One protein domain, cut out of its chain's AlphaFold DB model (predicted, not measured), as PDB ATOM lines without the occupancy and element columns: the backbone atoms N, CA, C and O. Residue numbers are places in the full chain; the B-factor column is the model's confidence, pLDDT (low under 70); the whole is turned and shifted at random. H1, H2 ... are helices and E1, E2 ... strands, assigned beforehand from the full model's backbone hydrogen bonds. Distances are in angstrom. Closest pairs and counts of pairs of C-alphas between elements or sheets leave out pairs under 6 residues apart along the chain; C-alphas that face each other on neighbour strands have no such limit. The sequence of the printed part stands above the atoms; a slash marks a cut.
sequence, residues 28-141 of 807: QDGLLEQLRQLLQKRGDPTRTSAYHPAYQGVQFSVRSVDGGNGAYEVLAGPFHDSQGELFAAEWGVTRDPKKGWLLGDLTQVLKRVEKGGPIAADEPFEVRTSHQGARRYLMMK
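AT A GLANCE: This is residues 28 to 141 of the 807 residues of an uncharacterized protein of Vitrella brassicaformis (strain CCMP3155) (UniProt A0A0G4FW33). One strongly twisted sheet of five strands forms a wall, with two helices over one of its faces and no named helix on the other: H1 along E1 and E2 at one edge, H2 along E3 and E5. The helices H1 and H2 make one layer and the sheet the other, two layers in the whole, and the long hairpin E2 and E3 has the element centres nearest to the mean of the C-alphas, E3 at 5.5 A and E2 at 5.9 A. The 114 printed residues hold two named helices and five named strands, in the order H1 E1 E2 E3 H2 E4 E5; the sheet is mixed and runs E1 E2 E3 E5 E4. The class is mixed, helices and strands; the whole is compact, with a radius of gyration of the C-alphas of 14.1 A and spans of 38 by 36 by 22 A.

IN THESE COORDINATES: Find C-alpha 29 at (-39.483, -26.674, 7.945); from there H1, residues 29 to 43, runs 21.6 A. Next come the strands E1, residues 60 to 64, E2, residues 72 to 81, and E3, residues 84 to 93; E2 and E3 each measure 26.0 A, and E2 bends by 55 degrees at residue 78. At C-alpha 104, (-48.415, -41.082, 22.829), H2 begins and runs 15.5 A to residue 114. Then look for E4, residues 125 to 129, and E5, residues 136 to 140, which ends with C-alpha 140 at (-57.162, -43.917, 17.747).

HOW THE PARTS SIT: Start at H1, on the sheet over E1 and E2 at a height of 9.6 A; its closest C-alphas to E1 are those of Arg 36 and Val 62, 6.7 A. E1, E2 and E3 form a meander, each strand the antiparallel neighbour of the one before: see N 61 and O 75 at 2.8 A, then N 76 and O 88 at 2.8 A. E3 and E5 are parallel, with N 138 and O 87 at 2.8 A. The hairpin E4 and E5 is antiparallel, with N 128 and O 137 at 2.8 A. H2 is on the same face as H1, over E3 and E5 at a height of 7.8 A; the C-alphas of Glu 90 and Leu 106 are its closest to E3, 5.6 A. H1 and H2 are apart. In both helices every O i to N i+4 pair is within hydrogen-bond range.

THE WHOLE: The two C-alphas farthest apart, those of Ser 82 and Lys 98, are 40.9 A apart. The printed part has no cut. The link from H1 to E1, residues 44 to 59, is long; in the link from E3 to H2, residues 95 to 96 pair antiparallel with 100 to 101. The mean pLDDT of the printed part is 91.6, and it is under 70 at residue 28 and residues 120 to 121.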
ATOM      1  N   GLN A  28     -40.506 -23.086  10.060       59.09
ATOM      2  CA  GLN A  28     -41.511 -24.161  10.078       59.09
ATOM      3  C   GLN A  28     -40.962 -25.494   9.544       59.09
ATOM      4  O   GLN A  28     -41.205 -26.533  10.164       59.09
ATOM      5  N   ASP A  29     -40.138 -25.473   8.492       72.56
ATOM      6  CA  ASP A  29     -39.483 -26.674   7.945       72.56
ATOM      7  C   ASP A  29     -38.566 -27.323   8.987       72.56
ATOM      8  O   ASP A  29     -38.562 -28.540   9.181       72.56
ATOM      9  N   GLY A  30     -37.864 -26.488   9.759       90.94
ATOM     10  CA  GLY A  30     -37.033 -26.932  10.875       90.94
ATOM     11  C   GLY A  30     -37.800 -27.680  11.976       90.94
ATOM     12  O   GLY A  30     -37.184 -28.460  12.699       90.94
ATOM     13  N   LEU A  31     -39.118 -27.484  12.118       91.69
ATOM     14  CA  LEU A  31     -39.961 -28.256  13.043       91.69
ATOM     15  C   LEU A  31     -40.437 -29.574  12.422       91.69
ATOM     16  O   LEU A  31     -40.364 -30.607  13.089       91.69
ATOM     17  N   LEU A  32     -40.846 -29.552  11.150       93.88
ATOM     18  CA  LEU A  32     -41.211 -30.745  10.380       93.88
ATOM     19  C   LEU A  32     -40.065 -31.772  10.373       93.88
ATOM     20  O   LEU A  32     -40.261 -32.956  10.652       93.88
ATOM     21  N   GLU A  33     -38.843 -31.295  10.134       95.56
ATOM     22  CA  GLU A  33     -37.651 -32.135  10.081       95.56
ATOM     23  C   GLU A  33     -37.182 -32.582  11.481       95.56
ATOM     24  O   GLU A  33     -36.733 -33.714  11.658       95.56
ATOM     25  N   GLN A  34     -37.390 -31.766  12.524       96.06
ATOM     26  CA  GLN A  34     -37.193 -32.205  13.917       96.06
ATOM     27  C   GLN A  34     -38.137 -33.351  14.317       96.06
ATOM     28  O   GLN A  34     -37.735 -34.201  15.115       96.06
ATOM     29  N   LEU A  35     -39.364 -33.394  13.785       96.94
ATOM     30  CA  LEU A  35     -40.297 -34.500  14.014       96.94
ATOM     31  C   LEU A  35     -39.848 -35.766  13.267       96.94
ATOM     32  O   LEU A  35     -39.708 -36.814  13.897       96.94
ATOM     33  N   ARG A  36     -39.516 -35.672  11.971       97.12
ATOM     34  CA  ARG A  36     -38.979 -36.804  11.180       97.12
ATOM     35  C   ARG A  36     -37.743 -37.433  11.820       97.12
ATOM     36  O   ARG A  36     -37.711 -38.642  12.046       97.12
ATOM     37  N   GLN A  37     -36.767 -36.612  12.202       96.44
ATOM     38  CA  GLN A  37     -35.563 -37.088  12.881       96.44
ATOM     39  C   GLN A  37     -35.850 -37.725  14.246       96.44
ATOM     40  O   GLN A  37     -35.088 -38.593  14.668       96.44
ATOM     41  N   LEU A  38     -36.895 -37.304  14.969       97.19
ATOM     42  CA  LEU A  38     -37.286 -37.961  16.218       97.19
ATOM     43  C   LEU A  38     -37.911 -39.336  15.952       97.19
ATOM     44  O   LEU A  38     -37.551 -40.290  16.638       97.19
ATOM     45  N   LEU A  39     -38.797 -39.451  14.959       97.50
ATOM     46  CA  LEU A  39     -39.419 -40.724  14.575       97.50
ATOM     47  C   LEU A  39     -38.352 -41.750  14.154       97.50
ATOM     48  O   LEU A  39     -38.331 -42.860  14.678       97.50
ATOM     49  N   GLN A  40     -37.384 -41.340  13.326       96.31
ATOM     50  CA  GLN A  40     -36.217 -42.160  12.970       96.31
ATOM     51  C   GLN A  40     -35.391 -42.573  14.206       96.31
ATOM     52  O   GLN A  40     -35.078 -43.748  14.375       96.31
ATOM     53  N   LYS A  41     -35.090 -41.635  15.120       96.38
ATOM     54  CA  LYS A  41     -34.343 -41.919  16.366       96.38
ATOM     55  C   LYS A  41     -35.101 -42.818  17.352       96.38
ATOM     56  O   LYS A  41     -34.458 -43.378  18.235       96.38
ATOM     57  N   ARG A  42     -36.427 -42.969  17.224       97.12
ATOM     58  CA  ARG A  42     -37.209 -43.966  17.976       97.12
ATOM     59  C   ARG A  42     -37.103 -45.374  17.388       97.12
ATOM     60  O   ARG A  42     -37.166 -46.330  18.153       97.12
ATOM     61  N   GLY A  43     -36.935 -45.506  16.073       96.25
ATOM     62  CA  GLY A  43     -36.772 -46.802  15.398       96.25
ATOM     63  C   GLY A  43     -35.345 -47.365  15.414       96.25
ATOM     64  O   GLY A  43     -35.160 -48.543  15.123       96.25
ATOM     65  N   ASP A  44     -34.345 -46.546  15.754       96.06
ATOM     66  CA  ASP A  44     -32.923 -46.911  15.807       96.06
ATOM     67  C   ASP A  44     -32.565 -47.628  17.135       96.06
ATOM     68  O   ASP A  44     -32.494 -46.968  18.179       96.06
ATOM     69  N   PRO A  45     -32.294 -48.953  17.138       94.94
ATOM     70  CA  PRO A  45     -31.984 -49.703  18.358       94.94
ATOM     71  C   PRO A  45     -30.646 -49.309  19.001       94.94
ATOM     72  O   PRO A  45     -30.408 -49.637  20.163       94.94
ATOM     73  N   THR A  46     -29.775 -48.564  18.305       95.38
ATOM     74  CA  THR A  46     -28.540 -48.027  18.903       95.38
ATOM     75  C   THR A  46     -28.809 -46.829  19.825       95.38
ATOM     76  O   THR A  46     -27.962 -46.458  20.640       95.38
ATOM     77  N   ARG A  47     -30.002 -46.217  19.747       92.38
ATOM     78  CA  ARG A  47     -30.390 -45.008  20.496       92.38
ATOM     79  C   ARG A  47     -31.154 -45.354  21.765       92.38
ATOM     80  O   ARG A  47     -32.285 -44.920  21.950       92.38
ATOM     81  N   THR A  48     -30.515 -46.089  22.668       82.62
ATOM     82  CA  THR A  48     -31.109 -46.636  23.908       82.62
ATOM     83  C   THR A  48     -31.965 -45.665  24.740       82.62
ATOM     84  O   THR A  48     -32.909 -46.103  25.386       82.62
ATOM     85  N   SER A  49     -31.685 -44.355  24.723       90.50
ATOM     86  CA  SER A  49     -32.457 -43.328  25.448       90.50
ATOM     87  C   SER A  49     -33.708 -42.800  24.726       90.50
ATOM     88  O   SER A  49     -34.486 -42.062  25.328       90.50
ATOM     89  N   ALA A  50     -33.899 -43.143  23.450       90.31
ATOM     90  CA  ALA A  50     -35.032 -42.725  22.618       90.31
ATOM     91  C   ALA A  50     -35.760 -43.899  21.937       90.31
ATOM     92  O   ALA A  50     -36.909 -43.731  21.530       90.31
ATOM     93  N   TYR A  51     -35.107 -45.058  21.820       96.19
ATOM     94  CA  TYR A  51     -35.610 -46.253  21.156       96.19
ATOM     95  C   TYR A  51     -36.949 -46.746  21.725       96.19
ATOM     96  O   TYR A  51     -37.170 -46.747  22.937       96.19
ATOM     97  N   HIS A  52     -37.830 -47.215  20.841       96.94
ATOM     98  CA  HIS A  52     -39.059 -47.910  21.199       96.94
ATOM     99  C   HIS A  52     -39.400 -48.956  20.117       96.94
ATOM    100  O   HIS A  52     -39.542 -48.568  18.957       96.94
ATOM    101  N   PRO A  53     -39.611 -50.246  20.459       96.19
ATOM    102  CA  PRO A  53     -39.676 -51.347  19.485       96.19
ATOM    103  C   PRO A  53     -40.716 -51.150  18.375       96.19
ATOM    104  O   PRO A  53     -40.368 -51.279  17.211       96.19
ATOM    105  N   ALA A  54     -41.924 -50.674  18.699       96.56
ATOM    106  CA  ALA A  54     -42.975 -50.385  17.709       96.56
ATOM    107  C   ALA A  54     -42.629 -49.311  16.640       96.56
ATOM    108  O   ALA A  54     -43.453 -49.019  15.779       96.56
ATOM    109  N   TYR A  55     -41.450 -48.676  16.698       97.56
ATOM    110  CA  TYR A  55     -40.928 -47.775  15.657       97.56
ATOM    111  C   TYR A  55     -39.846 -48.441  14.780       97.56
ATOM    112  O   TYR A  55     -39.411 -47.846  13.793       97.56
ATOM    113  N   GLN A  56     -39.369 -49.639  15.130       97.19
ATOM    114  CA  GLN A  56     -38.283 -50.327  14.432       97.19
ATOM    115  C   GLN A  56     -38.731 -50.765  13.029       97.19
ATOM    116  O   GLN A  56     -39.759 -51.412  12.864       97.19
ATOM    117  N   GLY A  57     -37.960 -50.399  12.001       95.75
ATOM    118  CA  GLY A  57     -38.264 -50.730  10.599       95.75
ATOM    119  C   GLY A  57     -39.454 -49.976   9.983       95.75
ATOM    120  O   GLY A  57     -39.703 -50.116   8.787       95.75
ATOM    121  N   VAL A  58     -40.165 -49.151  10.756       97.31
ATOM    122  CA  VAL A  58     -41.336 -48.400  10.287       97.31
ATOM    123  C   VAL A  58     -40.898 -47.202   9.438       97.31
ATOM    124  O   VAL A  58     -40.103 -46.369   9.876       97.31
ATOM    125  N   GLN A  59     -41.443 -47.086   8.225       97.19
ATOM    126  CA  GLN A  59     -41.304 -45.877   7.410       97.19
ATOM    127  C   GLN A  59     -42.331 -44.825   7.849       97.19
ATOM    128  O   GLN A  59     -43.478 -45.159   8.146       97.19
ATOM    129  N   PHE A  60     -41.919 -43.555   7.872       97.38
ATOM    130  CA  PHE A  60     -42.741 -42.429   8.324       97.38
ATOM    131  C   PHE A  60     -42.820 -41.335   7.259       97.38
ATOM    132  O   PHE A  60     -41.796 -40.807   6.825       97.38
ATOM    133  N   SER A  61     -44.040 -40.929   6.913       97.00
ATOM    134  CA  SER A  61     -44.323 -39.699   6.176       97.00
ATOM    135  C   SER A  61     -44.914 -38.663   7.130       97.00
ATOM    136  O   SER A  61     -45.760 -38.982   7.965       97.00
ATOM    137  N   VAL A  62     -44.448 -37.417   7.028       96.81
ATOM    138  CA  VAL A  62     -44.862 -36.315   7.908       96.81
ATOM    139  C   VAL A  62     -45.173 -35.091   7.059       96.81
ATOM    140  O   VAL A  62     -44.317 -34.662   6.271       96.81
ATOM    141  N   ARG A  63     -46.364 -34.518   7.263       95.44
ATOM    142  CA  ARG A  63     -46.833 -33.269   6.641       95.44
ATOM    143  C   ARG A  63     -47.374 -32.293   7.689       95.44
ATOM    144  O   ARG A  63     -47.812 -32.705   8.761       95.44
ATOM    145  N   SER A  64     -47.321 -30.998   7.384       93.25
ATOM    146  CA  SER A  64     -48.043 -29.982   8.162       93.25
ATOM    147  C   SER A  64     -49.543 -30.098   7.887       93.25
ATOM    148  O   SER A  64     -49.927 -30.479   6.783       93.25
ATOM    149  N   VAL A  65     -50.381 -29.758   8.865       90.94
ATOM    150  CA  VAL A  65     -51.830 -29.605   8.661       90.94
ATOM    151  C   VAL A  65     -52.127 -28.136   8.363       90.94
ATOM    152  O   VAL A  65     -51.775 -27.263   9.160       90.94
ATOM    153  N   ASP A  66     -52.768 -27.849   7.230       84.06
ATOM    154  CA  ASP A  66     -53.104 -26.477   6.833       84.06
ATOM    155  C   ASP A  66     -54.035 -25.807   7.854       84.06
ATOM    156  O   ASP A  66     -55.016 -26.386   8.318       84.06
ATOM    157  N   GLY A  67     -53.696 -24.578   8.257       80.00
ATOM    158  CA  GLY A  67     -54.389 -23.856   9.332       80.00
ATOM    159  C   GLY A  67     -54.143 -24.395  10.753       80.00
ATOM    160  O   GLY A  67     -54.575 -23.769  11.723       80.00
ATOM    161  N   GLY A  68     -53.424 -25.512  10.913       70.12
ATOM    162  CA  GLY A  68     -53.043 -26.058  12.212       70.12
ATOM    163  C   GLY A  68     -51.960 -25.220  12.902       70.12
ATOM    164  O   GLY A  68     -50.926 -24.911  12.313       70.12
ATOM    165  N   ASN A  69     -52.150 -24.890  14.185       80.38
ATOM    166  CA  ASN A  69     -51.196 -24.112  14.995       80.38
ATOM    167  C   ASN A  69     -49.934 -24.927  15.371       80.38
ATOM    168  O   ASN A  69     -49.714 -25.243  16.540       80.38
ATOM    169  N   GLY A  70     -49.108 -25.293  14.384       86.19
ATOM    170  CA  GLY A  70     -47.971 -26.203  14.577       86.19
ATOM    171  C   GLY A  70     -48.405 -27.653  14.822       86.19
ATOM    172  O   GLY A  70     -47.768 -28.364  15.602       86.19
ATOM    173  N   ALA A  71     -49.511 -28.056  14.193       92.56
ATOM    174  CA  ALA A  71     -50.045 -29.410  14.219       92.56
ATOM    175  C   ALA A  71     -49.623 -30.165  12.950       92.56
ATOM    176  O   ALA A  71     -49.711 -29.631  11.843       92.56
ATOM    177  N   TYR A  72     -49.173 -31.403  13.124       95.88
ATOM    178  CA  TYR A  72     -48.647 -32.243  12.054       95.88
ATOM    179  C   TYR A  72     -49.455 -33.532  11.932       95.88
ATOM    180  O   TYR A  72     -50.005 -34.044  12.909       95.88
ATOM    181  N   GLU A  73     -49.501 -34.069  10.722       96.00
ATOM    182  CA  GLU A  73     -49.997 -35.412  10.458       96.00
ATOM    183  C   GLU A  73     -48.807 -36.344  10.245       96.00
ATOM    184  O   GLU A  73     -47.883 -36.031   9.484       96.00
ATOM    185  N   VAL A  74     -48.842 -37.491  10.924       97.50
ATOM    186  CA  VAL A  74     -47.851 -38.557  10.788       97.50
ATOM    187  C   VAL A  74     -48.549 -39.800  10.256       97.50
ATOM    188  O   VAL A  74     -49.477 -40.313  10.878       97.50
ATOM    189  N   LEU A  75     -48.073 -40.289   9.115       97.19
ATOM    190  CA  LEU A  75     -48.468 -41.564   8.527       97.19
ATOM    191  C   LEU A  75     -47.294 -42.537   8.639       97.19
ATOM    192  O   LEU A  75     -46.162 -42.182   8.310       97.19
ATOM    193  N   ALA A  76     -47.564 -43.759   9.080       97.25
ATOM    194  CA  ALA A  76     -46.582 -44.821   9.235       97.25
ATOM    195  C   ALA A  76     -47.025 -46.086   8.484       97.25
ATOM    196  O   ALA A  76     -48.210 -46.422   8.487       97.25
ATOM    197  N   GLY A  77     -46.086 -46.782   7.847       95.25
ATOM    198  CA  GLY A  77     -46.359 -47.947   6.993       95.25
ATOM    199  C   GLY A  77     -45.723 -47.816   5.600       95.25
ATOM    200  O   GLY A  77     -44.864 -46.953   5.417       95.25
ATOM    201  N   PRO A  78     -46.125 -48.633   4.609       93.81
ATOM    202  CA  PRO A  78     -47.260 -49.554   4.646       93.81
ATOM    203  C   PRO A  78     -47.050 -50.744   5.586       93.81
ATOM    204  O   PRO A  78     -45.961 -51.304   5.697       93.81
ATOM    205  N   PHE A  79     -48.138 -51.148   6.226       94.19
ATOM    206  CA  PHE A  79     -48.318 -52.437   6.880       94.19
ATOM    207  C   PHE A  79     -49.314 -53.269   6.064       94.19
ATOM    208  O   PHE A  79     -49.987 -52.738   5.180       94.19
ATOM    209  N   HIS A  80     -49.416 -54.565   6.352       93.06
ATOM    210  CA  HIS A  80     -50.299 -55.480   5.629       93.06
ATOM    211  C   HIS A  80     -51.158 -56.277   6.612       93.06
ATOM    212  O   HIS A  80     -50.633 -56.835   7.577       93.06
ATOM    213  N   ASP A  81     -52.461 -56.355   6.353       91.12
ATOM    214  CA  ASP A  81     -53.389 -57.264   7.031       91.12
ATOM    215  C   ASP A  81     -54.165 -58.120   6.010       91.12
ATOM    216  O   ASP A  81     -53.892 -58.092   4.808       91.12
ATOM    217  N   SER A  82     -55.147 -58.901   6.470       90.06
ATOM    218  CA  SER A  82     -55.977 -59.755   5.606       90.06
ATOM    219  C   SER A  82     -56.899 -58.990   4.640       90.06
ATOM    220  O   SER A  82     -57.615 -59.618   3.862       90.06
ATOM    221  N   GLN A  83     -56.893 -57.654   4.673       90.31
ATOM    222  CA  GLN A  83     -57.640 -56.759   3.786       90.31
ATOM    223  C   GLN A  83     -56.711 -55.833   2.967       90.31
ATOM    224  O   GLN A  83     -57.188 -54.877   2.352       90.31
ATOM    225  N   GLY A  84     -55.400 -56.113   2.923       93.31
ATOM    226  CA  GLY A  84     -54.422 -55.419   2.075       93.31
ATOM    227  C   GLY A  84     -53.557 -54.403   2.825       93.31
ATOM    228  O   GLY A  84     -53.218 -54.604   3.991       93.31
ATOM    229  N   GLU A  85     -53.167 -53.318   2.143       95.50
ATOM    230  CA  GLU A  85     -52.376 -52.248   2.763       95.50
ATOM    231  C   GLU A  85     -53.147 -51.554   3.898       95.50
ATOM    232  O   GLU A  85     -54.348 -51.267   3.802       95.50
ATOM    233  N   LEU A  86     -52.414 -51.236   4.963       95.44
ATOM    234  CA  LEU A  86     -52.866 -50.490   6.127       95.44
ATOM    235  C   LEU A  86     -51.769 -49.512   6.563       95.44
ATOM    236  O   LEU A  86     -50.595 -49.868   6.625       95.44
ATOM    237  N   PHE A  87     -52.143 -48.288   6.918       97.00
ATOM    238  CA  PHE A  87     -51.225 -47.281   7.456       97.00
ATOM    239  C   PHE A  87     -51.638 -46.907   8.883       97.00
ATOM    240  O   PHE A  87     -52.816 -46.693   9.142       97.00
ATOM    241  N   ALA A  88     -50.690 -46.788   9.810       96.25
ATOM    242  CA  ALA A  88     -50.949 -46.141  11.095       96.25
ATOM    243  C   ALA A  88     -50.992 -44.621  10.879       96.25
ATOM    244  O   ALA A  88     -50.067 -44.068  10.284       96.25
ATOM    245  N   ALA A  89     -52.043 -43.946  11.335       95.81
ATOM    246  CA  ALA A  89     -52.226 -42.509  11.154       95.81
ATOM    247  C   ALA A  89     -52.443 -41.805  12.495       95.81
ATOM    248  O   ALA A  89     -53.244 -42.255  13.312       95.81
ATOM    249  N   GLU A  90     -51.756 -40.677  12.689       95.62
ATOM    250  CA  GLU A  90     -51.972 -39.775  13.820       95.62
ATOM    251  C   GLU A  90     -52.168 -38.336  13.330       95.62
ATOM    252  O   GLU A  90     -51.371 -37.819  12.536       95.62
ATOM    253  N   TRP A  91     -53.248 -37.697  13.780       92.94
ATOM    254  CA  TRP A  91     -53.788 -36.455  13.219       92.94
ATOM    255  C   TRP A  91     -53.776 -35.345  14.272       92.94
ATOM    256  O   TRP A  91     -54.658 -35.260  15.121       92.94
ATOM    257  N   GLY A  92     -52.787 -34.449  14.193       91.69
ATOM    258  CA  GLY A  92     -52.620 -33.365  15.168       91.69
ATOM    259  C   GLY A  92     -51.450 -33.561  16.133       91.69
ATOM    260  O   GLY A  92     -51.455 -33.003  17.233       91.69
ATOM    261  N   VAL A  93     -50.415 -34.301  15.715       95.19
ATOM    262  CA  VAL A  93     -49.143 -34.410  16.440       95.19
ATOM    263  C   VAL A  93     -48.587 -33.006  16.673       95.19
ATOM    264  O   VAL A  93     -48.223 -32.291  15.738       95.19
ATOM    265  N   THR A  94     -48.533 -32.603  17.937       95.06
ATOM    266  CA  THR A  94     -48.123 -31.263  18.372       95.06
ATOM    267  C   THR A  94     -46.914 -31.332  19.300       95.06
ATOM    268  O   THR A  94     -46.568 -32.378  19.863       95.06
ATOM    269  N   ARG A  95     -46.231 -30.193  19.450       94.75
ATOM    270  CA  ARG A  95     -45.056 -30.047  20.313       94.75
ATOM    271  C   ARG A  95     -45.392 -29.242  21.567       94.75
ATOM    272  O   ARG A  95     -45.506 -28.020  21.516       94.75
ATOM    273  N   ASP A  96     -45.453 -29.918  22.708       93.50
ATOM    274  CA  ASP A  96     -45.471 -29.278  24.024       93.50
ATOM    275  C   ASP A  96     -44.089 -28.617  24.284       93.50
ATOM    276  O   ASP A  96     -43.056 -29.291  24.177       93.50
ATOM    277  N   PRO A  97     -44.017 -27.317  24.643       86.12
ATOM    278  CA  PRO A  97     -42.745 -26.618  24.867       86.12
ATOM    279  C   PRO A  97     -41.866 -27.167  26.006       86.12
ATOM    280  O   PRO A  97     -40.697 -26.797  26.097       86.12
ATOM    281  N   LYS A  98     -42.417 -28.004  26.893       91.31
ATOM    282  CA  LYS A  98     -41.738 -28.629  28.040       91.31
ATOM    283  C   LYS A  98     -41.550 -30.136  27.863       91.31
ATOM    284  O   LYS A  98     -40.514 -30.652  28.266       91.31
ATOM    285  N   LYS A  99     -42.545 -30.840  27.308       89.06
ATOM    286  CA  LYS A  99     -42.527 -32.308  27.132       89.06
ATOM    287  C   LYS A  99     -41.956 -32.759  25.782       89.06
ATOM    288  O   LYS A  99     -41.587 -33.919  25.646       89.06
ATOM    289  N   GLY A 100     -41.869 -31.866  24.793       94.50
ATOM    290  CA  GLY A 100     -41.491 -32.212  23.424       94.50
ATOM    291  C   GLY A 100     -42.684 -32.685  22.591       94.50
ATOM    292  O   GLY A 100     -43.810 -32.233  22.786       94.50
ATOM    293  N   TRP A 101     -42.432 -33.556  21.618       95.56
ATOM    294  CA  TRP A 101     -43.464 -34.062  20.710       95.56
ATOM    295  C   TRP A 101     -44.396 -35.055  21.408       95.56
ATOM    296  O   TRP A 101     -43.942 -36.031  22.010       95.56
ATOM    297  N   LEU A 102     -45.703 -34.817  21.302       95.38
ATOM    298  CA  LEU A 102     -46.735 -35.689  21.854       95.38
ATOM    299  C   LEU A 102     -46.966 -36.865  20.895       95.38
ATOM    300  O   LEU A 102     -47.769 -36.793  19.976       95.38
ATOM    301  N   LEU A 103     -46.194 -37.938  21.094       96.62
ATOM    302  CA  LEU A 103     -46.231 -39.168  20.287       96.62
ATOM    303  C   LEU A 103     -46.937 -40.333  21.002       96.62
ATOM    304  O   LEU A 103     -46.667 -41.490  20.683       96.62
ATOM    305  N   GLY A 104     -47.763 -40.052  22.015       95.00
ATOM    306  CA  GLY A 104     -48.415 -41.082  22.829       95.00
ATOM    307  C   GLY A 104     -49.287 -41.995  21.977       95.00
ATOM    308  O   GLY A 104     -49.055 -43.199  21.921       95.00
ATOM    309  N   ASP A 105     -50.205 -41.394  21.238       94.44
ATOM    310  CA  ASP A 105     -51.301 -42.080  20.558       94.44
ATOM    311  C   ASP A 105     -50.820 -42.819  19.303       94.44
ATOM    312  O   ASP A 105     -51.032 -44.027  19.193       94.44
ATOM    313  N   LEU A 106     -49.935 -42.202  18.510       96.50
ATOM    314  CA  LEU A 106     -49.123 -42.895  17.499       96.50
ATOM    315  C   LEU A 106     -48.370 -44.118  18.068       96.50
ATOM    316  O   LEU A 106     -48.279 -45.143  17.398       96.50
ATOM    317  N   THR A 107     -47.842 -44.054  19.301       97.06
ATOM    318  CA  THR A 107     -47.190 -45.221  19.935       97.06
ATOM    319  C   THR A 107     -48.204 -46.327  20.264       97.06
ATOM    320  O   THR A 107     -47.853 -47.505  20.195       97.06
ATOM    321  N   GLN A 108     -49.451 -45.982  20.606       95.94
ATOM    322  CA  GLN A 108     -50.528 -46.953  20.844       95.94
ATOM    323  C   GLN A 108     -50.966 -47.621  19.533       95.94
ATOM    324  O   GLN A 108     -51.016 -48.850  19.467       95.94
ATOM    325  N   VAL A 109     -51.188 -46.834  18.473       95.75
ATOM    326  CA  VAL A 109     -51.547 -47.338  17.136       95.75
ATOM    327  C   VAL A 109     -50.462 -48.273  16.592       95.75
ATOM    328  O   VAL A 109     -50.773 -49.382  16.166       95.75
ATOM    329  N   LEU A 110     -49.184 -47.885  16.667       96.75
ATOM    330  CA  LEU A 110     -48.073 -48.725  16.202       96.75
ATOM    331  C   LEU A 110     -47.989 -50.059  16.961       96.75
ATOM    332  O   LEU A 110     -47.881 -51.107  16.327       96.75
ATOM    333  N   LYS A 111     -48.136 -50.053  18.295       95.94
ATOM    334  CA  LYS A 111     -48.230 -51.294  19.091       95.94
ATOM    335  C   LYS A 111     -49.430 -52.154  18.692       95.94
ATOM    336  O   LYS A 111     -49.343 -53.381  18.732       95.94
ATOM    337  N   ARG A 112     -50.560 -51.539  18.320       94.88
ATOM    338  CA  ARG A 112     -51.734 -52.287  17.857       94.88
ATOM    339  C   ARG A 112     -51.489 -52.953  16.507       94.88
ATOM    340  O   ARG A 112     -51.949 -54.078  16.325       94.88
ATOM    341  N   VAL A 113     -50.762 -52.309  15.595       94.62
ATOM    342  CA  VAL A 113     -50.336 -52.933  14.333       94.62
ATOM    343  C   VAL A 113     -49.353 -54.078  14.597       94.62
ATOM    344  O   VAL A 113     -49.569 -55.180  14.105       94.62
ATOM    345  N   GLU A 114     -48.332 -53.853  15.430       93.94
ATOM    346  CA  GLU A 114     -47.307 -54.844  15.812       93.94
ATOM    347  C   GLU A 114     -47.913 -56.127  16.422       93.94
ATOM    348  O   GLU A 114     -47.445 -57.229  16.145       93.94
ATOM    349  N   LYS A 115     -49.006 -56.002  17.190       93.25
ATOM    350  CA  LYS A 115     -49.767 -57.132  17.763       93.25
ATOM    351  C   LYS A 115     -50.485 -58.000  16.708       93.25
ATOM    352  O   LYS A 115     -50.799 -59.155  16.992       93.25
ATOM    353  N   GLY A 116     -50.774 -57.467  15.518       89.25
ATOM    354  CA  GLY A 116     -51.532 -58.160  14.469       89.25
ATOM    355  C   GLY A 116     -52.979 -58.510  14.860       89.25
ATOM    356  O   GLY A 116     -53.573 -57.896  15.748       89.25
ATOM    357  N   GLY A 117     -53.568 -59.499  14.181       86.56
ATOM    358  CA  GLY A 117     -54.938 -59.972  14.437       86.56
ATOM    359  C   GLY A 117     -56.058 -59.040  13.933       86.56
ATOM    360  O   GLY A 117     -55.794 -57.900  13.547       86.56
ATOM    361  N   PRO A 118     -57.323 -59.509  13.920       83.88
ATOM    362  CA  PRO A 118     -58.455 -58.769  13.358       83.88
ATOM    363  C   PRO A 118     -58.679 -57.442  14.093       83.88
ATOM    364  O   PRO A 118     -58.737 -57.402  15.318       83.88
ATOM    365  N   ILE A 119     -58.790 -56.351  13.336       79.19
ATOM    366  CA  ILE A 119     -58.759 -54.984  13.886       79.19
ATOM    367  C   ILE A 119     -60.156 -54.483  14.288       79.19
ATOM    368  O   ILE A 119     -60.283 -53.685  15.209       79.19
ATOM    369  N   ALA A 120     -61.213 -54.989  13.647       60.94
ATOM    370  CA  ALA A 120     -62.583 -54.465  13.733       60.94
ATOM    371  C   ALA A 120     -63.296 -54.609  15.102       60.94
ATOM    372  O   ALA A 120     -64.470 -54.262  15.197       60.94
ATOM    373  N   ALA A 121     -62.623 -55.125  16.136       58.88
ATOM    374  CA  ALA A 121     -63.196 -55.378  17.463       58.88
ATOM    375  C   ALA A 121     -62.428 -54.722  18.632       58.88
ATOM    376  O   ALA A 121     -62.930 -54.724  19.753       58.88
ATOM    377  N   ASP A 122     -61.234 -54.162  18.398       71.31
ATOM    378  CA  ASP A 122     -60.386 -53.632  19.474       71.31
ATOM    379  C   ASP A 122     -60.605 -52.122  19.670       71.31
ATOM    380  O   ASP A 122     -59.980 -51.291  19.009       71.31
ATOM    381  N   GLU A 123     -61.441 -51.746  20.637       76.75
ATOM    382  CA  GLU A 123     -61.399 -50.387  21.188       76.75
ATOM    383  C   GLU A 123     -60.047 -50.142  21.899       76.75
ATOM    384  O   GLU A 123     -59.507 -51.065  22.518       76.75
ATOM    385  N   PRO A 124     -59.465 -48.927  21.838       91.31
ATOM    386  CA  PRO A 124     -60.024 -47.679  21.312       91.31
ATOM    387  C   PRO A 124     -59.580 -47.357  19.868       91.31
ATOM    388  O   PRO A 124     -59.295 -46.203  19.568       91.31
ATOM    389  N   PHE A 125     -59.479 -48.336  18.963       93.12
ATOM    390  CA  PHE A 125     -59.000 -48.105  17.591       93.12
ATOM    391  C   PHE A 125     -60.127 -48.090  16.547       93.12
ATOM    392  O   PHE A 125     -61.188 -48.682  16.738       93.12
ATOM    393  N   GLU A 126     -59.891 -47.427  15.414       93.69
ATOM    394  CA  GLU A 126     -60.780 -47.455  14.248       93.69
ATOM    395  C   GLU A 126     -60.009 -47.481  12.920       93.69
ATOM    396  O   GLU A 126     -58.933 -46.893  12.791       93.69
ATOM    397  N   VAL A 127     -60.576 -48.163  11.918       94.00
ATOM    398  CA  VAL A 127     -60.049 -48.195  10.545       94.00
ATOM    399  C   VAL A 127     -60.875 -47.260   9.669       94.00
ATOM    400  O   VAL A 127     -62.057 -47.508   9.443       94.00
ATOM    401  N   ARG A 128     -60.248 -46.213   9.126       93.62
ATOM    402  CA  ARG A 128     -60.851 -45.314   8.132       93.62
ATOM    403  C   ARG A 128     -60.324 -45.617   6.735       93.62
ATOM    404  O   ARG A 128     -59.117 -45.744   6.536       93.62
ATOM    405  N   THR A 129     -61.201 -45.670   5.742       92.56
ATOM    406  CA  THR A 129     -60.814 -45.650   4.326       92.56
ATOM    407  C   THR A 129     -60.616 -44.215   3.837       92.56
ATOM    408  O   THR A 129     -61.302 -43.285   4.256       92.56
ATOM    409  N   SER A 130     -59.672 -44.014   2.917       89.62
ATOM    410  CA  SER A 130     -59.571 -42.773   2.141       89.62
ATOM    411  C   SER A 130     -60.841 -42.549   1.314       89.62
ATOM    412  O   SER A 130     -61.399 -43.520   0.806       89.62
ATOM    413  N   HIS A 131     -61.212 -41.295   1.039       76.00
ATOM    414  CA  HIS A 131     -62.341 -40.950   0.154       76.00
ATOM    415  C   HIS A 131     -62.242 -41.586  -1.256       76.00
ATOM    416  O   HIS A 131     -63.251 -41.810  -1.914       76.00
ATOM    417  N   GLN A 132     -61.033 -41.912  -1.728       78.12
ATOM    418  CA  GLN A 132     -60.804 -42.597  -3.010       78.12
ATOM    419  C   GLN A 132     -60.820 -44.138  -2.905       78.12
ATOM    420  O   GLN A 132     -60.439 -44.816  -3.852       78.12
ATOM    421  N   GLY A 133     -61.164 -44.712  -1.745       82.69
ATOM    422  CA  GLY A 133     -61.112 -46.154  -1.451       82.69
ATOM    423  C   GLY A 133     -59.701 -46.765  -1.350       82.69
ATOM    424  O   GLY A 133     -59.506 -47.727  -0.618       82.69
ATOM    425  N   ALA A 134     -58.711 -46.172  -2.021       86.25
ATOM    426  CA  ALA A 134     -57.391 -46.745  -2.285       86.25
ATOM    427  C   ALA A 134     -56.470 -46.989  -1.072       86.25
ATOM    428  O   ALA A 134     -55.474 -47.690  -1.221       86.25
ATOM    429  N   ARG A 135     -56.734 -46.407   0.109       93.50
ATOM    430  CA  ARG A 135     -55.920 -46.623   1.324       93.50
ATOM    431  C   ARG A 135     -56.773 -46.777   2.577       93.50
ATOM    432  O   ARG A 135     -57.783 -46.088   2.730       93.50
ATOM    433  N   ARG A 136     -56.316 -47.634   3.493       95.31
ATOM    434  CA  ARG A 136     -56.893 -47.856   4.828       95.31
ATOM    435  C   ARG A 136     -55.942 -47.310   5.894       95.31
ATOM    436  O   ARG A 136     -54.732 -47.524   5.812       95.31
ATOM    437  N   TYR A 137     -56.490 -46.624   6.889       95.69
ATOM    438  CA  TYR A 137     -55.753 -45.999   7.983       95.69
ATOM    439  C   TYR A 137     -56.270 -46.515   9.324       95.69
ATOM    440  O   TYR A 137     -57.460 -46.382   9.596       95.69
ATOM    441  N   LEU A 138     -55.394 -47.062  10.165       95.50
ATOM    442  CA  LEU A 138     -55.680 -47.316  11.574       95.50
ATOM    443  C   LEU A 138     -55.336 -46.065  12.384       95.50
ATOM    444  O   LEU A 138     -54.219 -45.555  12.276       95.50
ATOM    445  N   MET A 139     -56.266 -45.602  13.210       95.12
ATOM    446  CA  MET A 139     -56.060 -44.489  14.138       95.12
ATOM    447  C   MET A 139     -56.747 -44.756  15.480       95.12
ATOM    448  O   MET A 139     -57.542 -45.690  15.614       95.12
ATOM    449  N   MET A 140     -56.415 -43.954  16.489       93.06
ATOM    450  CA  MET A 140     -57.162 -43.917  17.747       93.06
ATOM    451  C   MET A 140     -58.533 -43.274  17.512       93.06
ATOM    452  O   MET A 140     -58.631 -42.228  16.867       93.06
ATOM    453  N   LYS A 141     -59.589 -43.864  18.078       90.25
ATOM    454  CA  LYS A 141     -60.882 -43.196  18.223       90.25
ATOM    455  C   LYS A 141     -60.693 -41.946  19.092       90.25
ATOM    456  O   LYS A 141     -60.013 -42.037  20.121       90.25
TER     457      LYS A 141